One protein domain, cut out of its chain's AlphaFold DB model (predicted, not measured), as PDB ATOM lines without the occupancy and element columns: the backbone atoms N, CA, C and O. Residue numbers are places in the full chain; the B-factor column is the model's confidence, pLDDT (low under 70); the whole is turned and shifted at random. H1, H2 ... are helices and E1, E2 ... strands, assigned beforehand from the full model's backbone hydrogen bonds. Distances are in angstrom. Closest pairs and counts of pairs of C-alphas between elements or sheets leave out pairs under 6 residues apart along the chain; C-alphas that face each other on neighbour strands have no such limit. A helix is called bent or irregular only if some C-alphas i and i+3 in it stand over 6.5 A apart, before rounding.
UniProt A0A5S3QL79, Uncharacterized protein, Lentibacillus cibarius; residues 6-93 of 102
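This is residues 6 to 93 of the 102 residues of an uncharacterized protein of Lentibacillus cibarius (UniProt A0A5S3QL79). H1 and H2 make a corner, the first part of H2, residues 32 to 37, packing on H1, and a hairpin, E1 and E2, packs by the start of H1 and the end of H2; short H3 leads to H4, and residues 74 to 93 stick out as an arm. The 88 printed residues hold four named helices and two strands, H1 H2 E1 E2 H3 H4, mostly helix, the sheet antiparallel. The whole is loose, radius of gyration of the C-alphas 16.2 A, and flat, 52 by 31 by 17 A.

E1 is residues 49 to 54, 14.0 A; E2 60 to 65, 14.1 A. H1, residues 9 to 25, 25.0 A, begins at C-alpha 9 (148.520, 167.642, 179.401). H2, residues 31 to 45, 20.1 A, is irregular: C-alphas 34 and 37 are 8.2 A apart. H3 is 67 to 73, 9.8 A; H4, 78 to 92, 20.7 A, ends at C-alpha 92 (174.200, 164.969, 206.343).

In hairpin E1 and E2, N 50 and O 64 are within hydrogen-bond range, 2.9 A. H1 and H2 touch, by residues 32 to 37 of H2 alone, closest C-alphas Ile 16 and Ser 33, 5.1 A, at a steep tilt of 46 degrees, opposite ways. H3 and H4 are apart. Every O i to N i+4 pair is within range in H4, 10 of 13 in H1, 9 of 11 in H2, 2 of 3 in H3.

The farthest C-alphas, Tyr 57 and Gly 93, are 53.1 A apart. The printed part has no cut and no long link. Residues 74, 76 and 92 to 93 have pLDDT under 70.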
ATOM      1  N   LEU A   6     159.695 167.174 178.500       93.25
ATOM      2  CA  LEU A   6     158.659 167.293 179.521       93.25
ATOM      3  C   LEU A   6     157.254 167.168 178.911       93.25
ATOM      4  O   LEU A   6     156.833 168.004 178.100       93.25
ATOM      5  N   GLY A   7     156.518 166.130 179.297       94.19
ATOM      6  CA  GLY A   7     155.173 165.805 178.830       94.19
ATOM      7  C   GLY A   7     154.099 166.803 179.275       94.19
ATOM      8  O   GLY A   7     153.898 167.072 180.453       94.19
ATOM      9  N   TYR A   8     153.310 167.313 178.331       94.00
ATOM     10  CA  TYR A   8     152.241 168.276 178.598       94.00
ATOM     11  C   TYR A   8     150.843 167.659 178.475       94.00
ATOM     12  O   TYR A   8     150.562 166.840 177.596       94.00
ATOM     13  N   ARG A   9     149.919 168.109 179.337       89.62
ATOM     14  CA  ARG A   9     148.520 167.642 179.401       89.62
ATOM     15  C   ARG A   9     148.442 166.127 179.596       89.62
ATOM     16  O   ARG A   9     148.863 165.628 180.624       89.62
ATOM     17  N   TRP A  10     147.910 165.391 178.625       89.62
ATOM     18  CA  TRP A  10     147.728 163.946 178.727       89.62
ATOM     19  C   TRP A  10     149.058 163.179 178.716       89.62
ATOM     20  O   TRP A  10     149.114 162.084 179.264       89.62
ATOM     21  N   LYS A  11     150.139 163.753 178.160       90.12
ATOM     22  CA  LYS A  11     151.488 163.174 178.271       90.12
ATOM     23  C   LYS A  11     152.125 163.385 179.652       90.12
ATOM     24  O   LYS A  11     153.102 162.712 179.955       90.12
ATOM     25  N   ALA A  12     151.567 164.258 180.494       93.62
ATOM     26  CA  ALA A  12     152.081 164.497 181.842       93.62
ATOM     27  C   ALA A  12     151.885 163.293 182.774       93.62
ATOM     28  O   ALA A  12     152.649 163.137 183.716       93.62
ATOM     29  N   GLU A  13     150.884 162.440 182.525       93.62
ATOM     30  CA  GLU A  13     150.566 161.325 183.427       93.62
ATOM     31  C   GLU A  13     151.761 160.381 183.596       93.62
ATOM     32  O   GLU A  13     152.130 160.056 184.719       93.62
ATOM     33  N   GLY A  14     152.427 160.013 182.495       91.19
ATOM     34  CA  GLY A  14     153.621 159.167 182.547       91.19
ATOM     35  C   GLY A  14     154.762 159.803 183.344       91.19
ATOM     36  O   GLY A  14     155.411 159.125 184.134       91.19
ATOM     37  N   GLU A  15     154.963 161.115 183.210       91.88
ATOM     38  CA  GLU A  15     155.981 161.820 183.994       91.88
ATOM     39  C   GLU A  15     155.631 161.924 185.462       91.88
ATOM     40  O   GLU A  15     156.497 161.711 186.300       91.88
ATOM     41  N   ILE A  16     154.371 162.193 185.791       95.62
ATOM     42  CA  ILE A  16     153.918 162.233 187.179       95.62
ATOM     43  C   ILE A  16     154.167 160.879 187.846       95.62
ATOM     44  O   ILE A  16     154.621 160.848 188.986       95.62
ATOM     45  N   GLN A  17     153.925 159.763 187.151       95.38
ATOM     46  CA  GLN A  17     154.218 158.431 187.690       95.38
ATOM     47  C   GLN A  17     155.724 158.196 187.872       95.38
ATOM     48  O   GLN A  17     156.135 157.698 188.917       95.38
ATOM     49  N   ASN A  18     156.554 158.609 186.909       93.50
ATOM     50  CA  ASN A  18     158.013 158.526 187.041       93.50
ATOM     51  C   ASN A  18     158.530 159.383 188.210       93.50
ATOM     52  O   ASN A  18     159.390 158.938 188.964       93.50
ATOM     53  N   ILE A  19     157.982 160.590 188.387       95.12
ATOM     54  CA  ILE A  19     158.326 161.492 189.492       95.12
ATOM     55  C   ILE A  19     157.915 160.876 190.824       95.12
ATOM     56  O   ILE A  19     158.727 160.886 191.734       95.12
ATOM     57  N   LYS A  20     156.718 160.287 190.938       97.25
ATOM     58  CA  LYS A  20     156.290 159.597 192.168       97.25
ATOM     59  C   LYS A  20     157.232 158.464 192.549       97.25
ATOM     60  O   LYS A  20     157.601 158.351 193.708       97.25
ATOM     61  N   GLN A  21     157.635 157.644 191.575       96.00
ATOM     62  CA  GLN A  21     158.598 156.568 191.819       96.00
ATOM     63  C   GLN A  21     159.946 157.127 192.278       96.00
ATOM     64  O   GLN A  21     160.563 156.587 193.188       96.00
ATOM     65  N   TRP A  22     160.404 158.218 191.663       95.44
ATOM     66  CA  TRP A  22     161.625 158.892 192.083       95.44
ATOM     67  C   TRP A  22     161.503 159.502 193.490       95.44
ATOM     68  O   TRP A  22     162.424 159.332 194.282       95.44
ATOM     69  N   GLU A  23     160.384 160.152 193.820       96.31
ATOM     70  CA  GLU A  23     160.100 160.696 195.154       96.31
ATOM     71  C   GLU A  23     160.113 159.574 196.205       96.31
ATOM     72  O   GLU A  23     160.828 159.681 197.195       96.31
ATOM     73  N   GLU A  24     159.432 158.454 195.946       96.25
ATOM     74  CA  GLU A  24     159.377 157.290 196.842       96.25
ATOM     75  C   GLU A  24     160.756 156.646 197.060       96.25
ATOM     76  O   GLU A  24     161.152 156.393 198.194       96.25
ATOM     77  N   VAL A  25     161.522 156.418 195.986       96.44
ATOM     78  CA  VAL A  25     162.867 155.813 196.067       96.44
ATOM     79  C   VAL A  25     163.846 156.681 196.865       96.44
ATOM     80  O   VAL A  25     164.791 156.151 197.448       96.44
ATOM     81  N   ASN A  26     163.641 157.999 196.878       93.12
ATOM     82  CA  ASN A  26     164.529 158.953 197.542       93.12
ATOM     83  C   ASN A  26     163.956 159.501 198.861       93.12
ATOM     84  O   ASN A  26     164.549 160.428 199.410       93.12
ATOM     85  N   ASP A  27     162.845 158.946 199.359       92.06
ATOM     86  CA  ASP A  27     162.149 159.400 200.575       92.06
ATOM     87  C   ASP A  27     161.847 160.916 200.568       92.06
ATOM     88  O   ASP A  27     162.063 161.644 201.537       92.06
ATOM     89  N   LEU A  28     161.397 161.418 199.414       92.75
ATOM     90  CA  LEU A  28     161.007 162.813 199.215       92.75
ATOM     91  C   LEU A  28     159.497 162.984 199.388       92.75
ATOM     92  O   LEU A  28     158.711 162.056 199.196       92.75
ATOM     93  N   ASP A  29     159.080 164.208 199.712       94.38
ATOM     94  CA  ASP A  29     157.661 164.544 199.736       94.38
ATOM     95  C   ASP A  29     157.045 164.547 198.325       94.38
ATOM     96  O   ASP A  29     157.718 164.692 197.307       94.38
ATOM     97  N   ASP A  30     155.720 164.412 198.260       94.44
ATOM     98  CA  ASP A  30     154.972 164.347 197.001       94.44
ATOM     99  C   ASP A  30     154.743 165.727 196.346       94.44
ATOM    100  O   ASP A  30     153.798 165.930 195.568       94.44
ATOM    101  N   GLN A  31     155.575 166.726 196.678       96.06
ATOM    102  CA  GLN A  31     155.412 168.110 196.228       96.06
ATOM    103  C   GLN A  31     155.455 168.227 194.708       96.06
ATOM    104  O   GLN A  31     154.601 168.918 194.131       96.06
ATOM    105  N   LEU A  32     156.447 167.619 194.050       95.00
ATOM    106  CA  LEU A  32     156.662 167.812 192.621       95.00
ATOM    107  C   LEU A  32     155.625 167.031 191.820       95.00
ATOM    108  O   LEU A  32     155.006 167.619 190.929       95.00
ATOM    109  N   SER A  33     155.356 165.770 192.161       96.38
ATOM    110  CA  SER A  33     154.331 164.980 191.468       96.38
ATOM    111  C   SER A  33     152.936 165.609 191.575       96.38
ATOM    112  O   SER A  33     152.210 165.674 190.577       96.38
ATOM    113  N   ARG A  34     152.566 166.175 192.733       97.38
ATOM    114  CA  ARG A  34     151.276 166.874 192.915       97.38
ATOM    115  C   ARG A  34     151.184 168.206 192.193       97.38
ATOM    116  O   ARG A  34     150.084 168.646 191.852       97.38
ATOM    117  N   ASN A  35     152.313 168.874 191.983       97.38
ATOM    118  CA  ASN A  35     152.351 170.208 191.391       97.38
ATOM    119  C   ASN A  35     152.954 170.236 189.985       97.38
ATOM    120  O   ASN A  35     153.126 171.333 189.448       97.38
ATOM    121  N   TYR A  36     153.214 169.082 189.368       96.62
ATOM    122  CA  TYR A  36     153.931 168.955 188.099       96.62
ATOM    123  C   TYR A  36     153.424 169.935 187.039       96.62
ATOM    124  O   TYR A  36     154.154 170.818 186.594       96.62
ATOM    125  N   SER A  37     152.130 169.879 186.713       95.56
ATOM    126  CA  SER A  37     151.533 170.741 185.686       95.56
ATOM    127  C   SER A  37     151.673 172.229 186.014       95.56
ATOM    128  O   SER A  37     151.850 173.062 185.126       95.56
ATOM    129  N   LYS A  38     151.611 172.596 187.299       96.31
ATOM    130  CA  LYS A  38     151.789 173.980 187.753       96.31
ATOM    131  C   LYS A  38     153.253 174.410 187.648       96.31
ATOM    132  O   LYS A  38     153.510 175.543 187.247       96.31
ATOM    133  N   ALA A  39     154.193 173.537 188.001       95.62
ATOM    134  CA  ALA A  39     155.625 173.776 187.861       95.62
ATOM    135  C   ALA A  39     156.008 173.926 186.383       95.62
ATOM    136  O   ALA A  39     156.585 174.946 186.005       95.62
ATOM    137  N   LEU A  40     155.569 172.994 185.537       95.62
ATOM    138  CA  LEU A  40     155.775 173.025 184.094       95.62
ATOM    139  C   LEU A  40     155.229 174.320 183.477       95.62
ATOM    140  O   LEU A  40     155.959 175.038 182.800       95.62
ATOM    141  N   ASN A  41     153.981 174.693 183.783       95.62
ATOM    142  CA  ASN A  41     153.394 175.941 183.282       95.62
ATOM    143  C   ASN A  41     154.184 177.185 183.716       95.62
ATOM    144  O   ASN A  41     154.328 178.119 182.932       95.62
ATOM    145  N   LYS A  42     154.727 177.215 184.942       96.12
ATOM    146  CA  LYS A  42     155.590 178.324 185.380       96.12
ATOM    147  C   LYS A  42     156.864 178.413 184.541       96.12
ATOM    148  O   LYS A  42     157.296 179.523 184.245       96.12
ATOM    149  N   LEU A  43     157.465 177.280 184.178       93.88
ATOM    150  CA  LEU A  43     158.656 177.250 183.327       93.88
ATOM    151  C   LEU A  43     158.335 177.703 181.896       93.88
ATOM    152  O   LEU A  43     159.079 178.511 181.343       93.88
ATOM    153  N   ILE A  44     157.193 177.273 181.347       94.06
ATOM    154  CA  ILE A  44     156.696 177.711 180.033       94.06
ATOM    155  C   ILE A  44     156.482 179.231 180.012       94.06
ATOM    156  O   ILE A  44     157.027 179.913 179.155       94.06
ATOM    157  N   ILE A  45     155.744 179.785 180.982       95.62
ATOM    158  CA  ILE A  45     155.429 181.229 181.041       95.62
ATOM    159  C   ILE A  45     156.694 182.089 181.156       95.62
ATOM    160  O   ILE A  45     156.727 183.224 180.689       95.62
ATOM    161  N   ARG A  46     157.741 181.560 181.791       93.31
ATOM    162  CA  ARG A  46     159.028 182.244 181.954       93.31
ATOM    163  C   ARG A  46     159.979 182.032 180.773       93.31
ATOM    164  O   ARG A  46     161.116 182.480 180.852       93.31
ATOM    165  N   ASN A  47     159.528 181.374 179.702       92.38
ATOM    166  CA  ASN A  47     160.323 181.047 178.516       92.38
ATOM    167  C   ASN A  47     161.585 180.229 178.833       92.38
ATOM    168  O   ASN A  47     162.587 180.328 178.129       92.38
ATOM    169  N   PHE A  48     161.541 179.413 179.892       91.62
ATOM    170  CA  PHE A  48     162.610 178.449 180.159       91.62
ATOM    171  C   PHE A  48     162.545 177.251 179.211       91.62
ATOM    172  O   PHE A  48     163.553 176.588 178.983       91.62
ATOM    173  N   LEU A  49     161.356 176.974 178.676       94.06
ATOM    174  CA  LEU A  49     161.079 175.824 177.830       94.06
ATOM    175  C   LEU A  49     160.616 176.267 176.446       94.06
ATOM    176  O   LEU A  49     159.915 177.270 176.311       94.06
ATOM    177  N   GLU A  50     160.937 175.463 175.443       94.44
ATOM    178  CA  GLU A  50     160.422 175.576 174.082       94.44
ATOM    179  C   GLU A  50     159.609 174.334 173.704       94.44
ATOM    180  O   GLU A  50     159.739 173.271 174.315       94.44
ATOM    181  N   VAL A  51     158.704 174.481 172.734       95.00
ATOM    182  CA  VAL A  51     157.871 173.369 172.262       95.00
ATOM    183  C   VAL A  51     158.752 172.389 171.496       95.00
ATOM    184  O   VAL A  51     159.386 172.772 170.517       95.00
ATOM    185  N   TYR A  52     158.750 171.131 171.926       94.19
ATOM    186  CA  TYR A  52     159.506 170.059 171.283       94.19
ATOM    187  C   TYR A  52     158.658 169.294 170.260       94.19
ATOM    188  O   TYR A  52     159.071 169.115 169.119       94.19
ATOM    189  N   ASP A  53     157.449 168.882 170.657       94.25
ATOM    190  CA  ASP A  53     156.520 168.142 169.798       94.25
ATOM    191  C   ASP A  53     155.096 168.702 169.889       94.25
ATOM    192  O   ASP A  53     154.668 169.247 170.917       94.25
ATOM    193  N   THR A  54     154.337 168.541 168.806       95.06
ATOM    194  CA  THR A  54     152.958 169.020 168.676       95.06
ATOM    195  C   THR A  54     152.014 167.940 168.148       95.06
ATOM    196  O   THR A  54     152.405 166.924 167.578       95.06
ATOM    197  N   THR A  55     150.711 168.125 168.356       92.88
ATOM    198  CA  THR A  55     149.696 167.325 167.670       92.88
ATOM    199  C   THR A  55     149.672 167.652 166.175       92.88
ATOM    200  O   THR A  55     150.113 168.712 165.748       92.88
ATOM    201  N   SER A  56     148.992 166.813 165.389       92.81
ATOM    202  CA  SER A  56     148.610 167.129 164.003       92.81
ATOM    203  C   SER A  56     147.814 168.437 163.850       92.81
ATOM    204  O   SER A  56     147.725 168.976 162.755       92.81
ATOM    205  N   TYR A  57     147.240 168.949 164.944       91.94
ATOM    206  CA  TYR A  57     146.509 170.217 165.012       91.94
ATOM    207  C   TYR A  57     147.355 171.369 165.590       91.94
ATOM    208  O   TYR A  57     146.801 172.407 165.941       91.94
ATOM    209  N   GLY A  58     148.669 171.186 165.760       91.62
ATOM    210  CA  GLY A  58     149.597 172.211 166.250       91.62
ATOM    211  C   GLY A  58     149.579 172.451 167.763       91.62
ATOM    212  O   GLY A  58     150.214 173.386 168.240       91.62
ATOM    213  N   ASN A  59     148.877 171.628 168.550       93.12
ATOM    214  CA  ASN A  59     148.855 171.788 170.005       93.12
ATOM    215  C   ASN A  59     150.118 171.176 170.635       93.12
ATOM    216  O   ASN A  59     150.376 170.000 170.368       93.12
ATOM    217  N   PRO A  60     150.849 171.885 171.514       93.44
ATOM    218  CA  PRO A  60     152.018 171.333 172.196       93.44
ATOM    219  C   PRO A  60     151.698 170.052 172.969       93.44
ATOM    220  O   PRO A  60     150.683 169.971 173.672       93.44
ATOM    221  N   ARG A  61     152.573 169.056 172.837       93.31
ATOM    222  CA  ARG A  61     152.520 167.780 173.564       93.31
ATOM    223  C   ARG A  61     153.709 167.599 174.487       93.31
ATOM    224  O   ARG A  61     153.540 167.017 175.552       93.31
ATOM    225  N   GLU A  62     154.871 168.087 174.081       94.31
ATOM    226  CA  GLU A  62     156.118 167.978 174.831       94.31
ATOM    227  C   GLU A  62     156.885 169.289 174.747       94.31
ATOM    228  O   GLU A  62     156.815 170.006 173.743       94.31
ATOM    229  N   TYR A  63     157.616 169.579 175.811       95.06
ATOM    230  CA  TYR A  63     158.499 170.728 175.926       95.06
ATOM    231  C   TYR A  63     159.929 170.267 176.171       95.06
ATOM    232  O   TYR A  63     160.148 169.180 176.693       95.06
ATOM    233  N   ILE A  64     160.901 171.100 175.835       93.88
ATOM    234  CA  ILE A  64     162.315 170.868 176.135       93.88
ATOM    235  C   ILE A  64     162.923 172.138 176.725       93.88
ATOM    236  O   ILE A  64     162.431 173.241 176.479       93.88
ATOM    237  N   LEU A  65     163.957 171.990 177.550       91.38
ATOM    238  CA  LEU A  65     164.686 173.127 178.106       91.38
ATOM    239  C   LEU A  65     165.404 173.883 176.986       91.38
ATOM    240  O   LEU A  65     166.100 173.280 176.172       91.38
ATOM    241  N   VAL A  66     165.274 175.211 176.968       91.38
ATOM    242  CA  VAL A  66     165.981 176.049 175.993       91.38
ATOM    243  C   VAL A  66     167.485 175.813 176.121       91.38
ATOM    244  O   VAL A  66     168.049 175.906 177.213       91.38
ATOM    245  N   LYS A  67     168.158 175.551 174.995       84.75
ATOM    246  CA  LYS A  67     169.568 175.124 174.967       84.75
ATOM    247  C   LYS A  67     170.520 176.056 175.720       84.75
ATOM    248  O   LYS A  67     171.403 175.590 176.430       84.75
ATOM    249  N   VAL A  68     170.328 177.371 175.597       83.44
ATOM    250  CA  VAL A  68     171.139 178.368 176.319       83.44
ATOM    251  C   VAL A  68     171.026 178.170 177.829       83.44
ATOM    252  O   VAL A  68     172.022 178.227 178.535       83.44
ATOM    253  N   ILE A  69     169.822 177.892 178.323       80.50
ATOM    254  CA  ILE A  69     169.580 177.667 179.745       80.50
ATOM    255  C   ILE A  69     170.158 176.317 180.158       80.50
ATOM    256  O   ILE A  69     170.835 176.251 181.173       80.50
ATOM    257  N   SER A  70     169.961 175.266 179.355       78.25
ATOM    258  CA  SER A  70     170.544 173.940 179.604       78.25
ATOM    259  C   SER A  70     172.062 173.995 179.787       78.25
ATOM    260  O   SER A  70     172.572 173.419 180.745       78.25
ATOM    261  N   ASN A  71     172.756 174.760 178.942       75.25
ATOM    262  CA  ASN A  71     174.205 174.933 179.024       75.25
ATOM    263  C   ASN A  71     174.665 175.651 180.301       75.25
ATOM    264  O   ASN A  71     175.817 175.517 180.676       75.25
ATOM    265  N   HIS A  72     173.801 176.427 180.958       74.44
ATOM    266  CA  HIS A  72     174.164 177.209 182.144       74.44
ATOM    267  C   HIS A  72     173.548 176.680 183.443       74.44
ATOM    268  O   HIS A  72     173.972 177.079 184.522       74.44
ATOM    269  N   LEU A  73     172.548 175.794 183.371       70.50
ATOM    270  CA  LEU A  73     171.833 175.289 184.547       70.50
ATOM    271  C   LEU A  73     172.702 174.350 185.397       70.50
ATOM    272  O   LEU A  73     172.518 174.286 186.609       70.50
ATOM    273  N   LEU A  74     173.626 173.624 184.760       66.38
ATOM    274  CA  LEU A  74     174.528 172.667 185.414       66.38
ATOM    275  C   LEU A  74     175.943 173.224 185.632       66.38
ATOM    276  O   LEU A  74     176.694 172.674 186.433       66.38
ATOM    277  N   ASP A  75     176.272 174.351 184.998       71.00
ATOM    278  CA  ASP A  75     177.521 175.086 185.201       71.00
ATOM    279  C   ASP A  75     177.349 176.083 186.357       71.00
ATOM    280  O   ASP A  75     177.406 177.305 186.186       71.00
ATOM    281  N   LEU A  76     177.071 175.557 187.555       67.44
ATOM    282  CA  LEU A  76     176.964 176.385 188.753       67.44
ATOM    283  C   LEU A  76     178.310 177.085 189.017       67.44
ATOM    284  O   LEU A  76     179.353 176.426 189.001       67.44
ATOM    285  N   PRO A  77     178.317 178.404 189.298       78.44
ATOM    286  CA  PRO A  77     179.525 179.093 189.734       78.44
ATOM    287  C   PRO A  77     180.148 178.378 190.937       78.44
ATOM    288  O   PRO A  77     179.423 177.932 191.826       78.44
ATOM    289  N   VAL A  78     181.482 178.313 190.998       76.50
ATOM    290  CA  VAL A  78     182.232 177.621 192.071       76.50
ATOM    291  C   VAL A  78     181.786 178.073 193.470       76.50
ATOM    292  O   VAL A  78     181.670 177.263 194.391       76.50
ATOM    293  N   ASP A  79     181.446 179.353 193.606       80.31
ATOM    294  CA  ASP A  79     180.966 179.941 194.855       80.31
ATOM    295  C   ASP A  79     179.615 179.345 195.294       80.31
ATOM    296  O   ASP A  79     179.394 179.110 196.478       80.31
ATOM    297  N   MET A  80     178.715 179.043 194.349       76.06
ATOM    298  CA  MET A  80     177.431 178.388 194.637       76.06
ATOM    299  C   MET A  80     177.602 176.909 194.978       76.06
ATOM    300  O   MET A  80     176.902 176.410 195.855       76.06
ATOM    301  N   VAL A  81     178.537 176.216 194.320       79.38
ATOM    302  CA  VAL A  81     178.855 174.812 194.630       79.38
ATOM    303  C   VAL A  81     179.337 174.688 196.075       79.38
ATOM    304  O   VAL A  81     178.834 173.853 196.816       79.38
ATOM    305  N   SER A  82     180.213 175.596 196.504       82.12
ATOM    306  CA  SER A  82     180.739 175.614 197.874       82.12
ATOM    307  C   SER A  82     179.627 175.796 198.919       82.12
ATOM    308  O   SER A  82     179.604 175.098 199.928       82.12
ATOM    309  N   VAL A  83     178.650 176.674 198.654       83.56
ATOM    310  CA  VAL A  83     177.483 176.868 199.537       83.56
ATOM    311  C   VAL A  83     176.594 175.623 199.583       83.56
ATOM    312  O   VAL A  83     176.091 175.264 200.650       83.56
ATOM    313  N   LEU A  84     176.380 174.958 198.444       80.50
ATOM    314  CA  LEU A  84     175.603 173.718 198.392       80.50
ATOM    315  C   LEU A  84     176.300 172.587 199.153       80.50
ATOM    316  O   LEU A  84     175.627 171.877 199.897       80.50
ATOM    317  N   ASP A  85     177.622 172.466 199.035       82.62
ATOM    318  CA  ASP A  85     178.419 171.496 199.789       82.62
ATOM    319  C   ASP A  85     178.341 171.767 201.296       82.62
ATOM    320  O   ASP A  85     178.080 170.851 202.075       82.62
ATOM    321  N   GLU A  86     178.468 173.027 201.723       86.50
ATOM    322  CA  GLU A  86     178.292 173.419 203.127       86.50
ATOM    323  C   GLU A  86     176.894 173.068 203.654       86.50
ATOM    324  O   GLU A  86     176.752 172.561 204.771       86.50
ATOM    325  N   MET A  87     175.848 173.315 202.859       81.12
ATOM    326  CA  MET A  87     174.485 172.927 203.216       81.12
ATOM    327  C   MET A  87     174.345 171.407 203.295       81.12
ATOM    328  O   MET A  87     173.813 170.901 204.283       81.12
ATOM    329  N   MET A  88     174.847 170.660 202.312       80.00
ATOM    330  CA  MET A  88     174.807 169.201 202.340       80.00
ATOM    331  C   MET A  88     175.532 168.648 203.568       80.00
ATOM    332  O   MET A  88     174.951 167.836 204.279       80.00
ATOM    333  N   GLU A  89     176.742 169.115 203.882       83.31
ATOM    334  CA  GLU A  89     177.477 168.713 205.091       83.31
ATOM    335  C   GLU A  89     176.708 169.029 206.374       83.31
ATOM    336  O   GLU A  89     176.591 168.184 207.264       83.31
ATOM    337  N   LYS A  90     176.103 170.217 206.454       82.25
ATOM    338  CA  LYS A  90     175.298 170.626 207.609       82.25
ATOM    339  C   LYS A  90     174.095 169.710 207.850       82.25
ATOM    340  O   LYS A  90     173.711 169.509 209.002       82.25
ATOM    341  N   TYR A  91     173.499 169.165 206.790       75.75
ATOM    342  CA  TYR A  91     172.297 168.330 206.877       75.75
ATOM    343  C   TYR A  91     172.563 166.821 206.727       75.75
ATOM    344  O   TYR A  91     171.671 166.026 207.022       75.75
ATOM    345  N   LYS A  92     173.789 166.390 206.395       65.38
ATOM    346  CA  LYS A  92     174.200 164.969 206.343       65.38
ATOM    347  C   LYS A  92     173.970 164.219 207.664       65.38
ATOM    348  O   LYS A  92     173.718 163.018 207.650       65.38
ATOM    349  N   GLY A  93     174.019 164.919 208.801       55.50
ATOM    350  CA  GLY A  93     173.808 164.346 210.135       55.50
ATOM    351  C   GLY A  93     172.348 164.055 210.517       55.50
ATOM    352  O   GLY A  93     172.131 163.376 211.513       55.50
TER     353      GLY A  93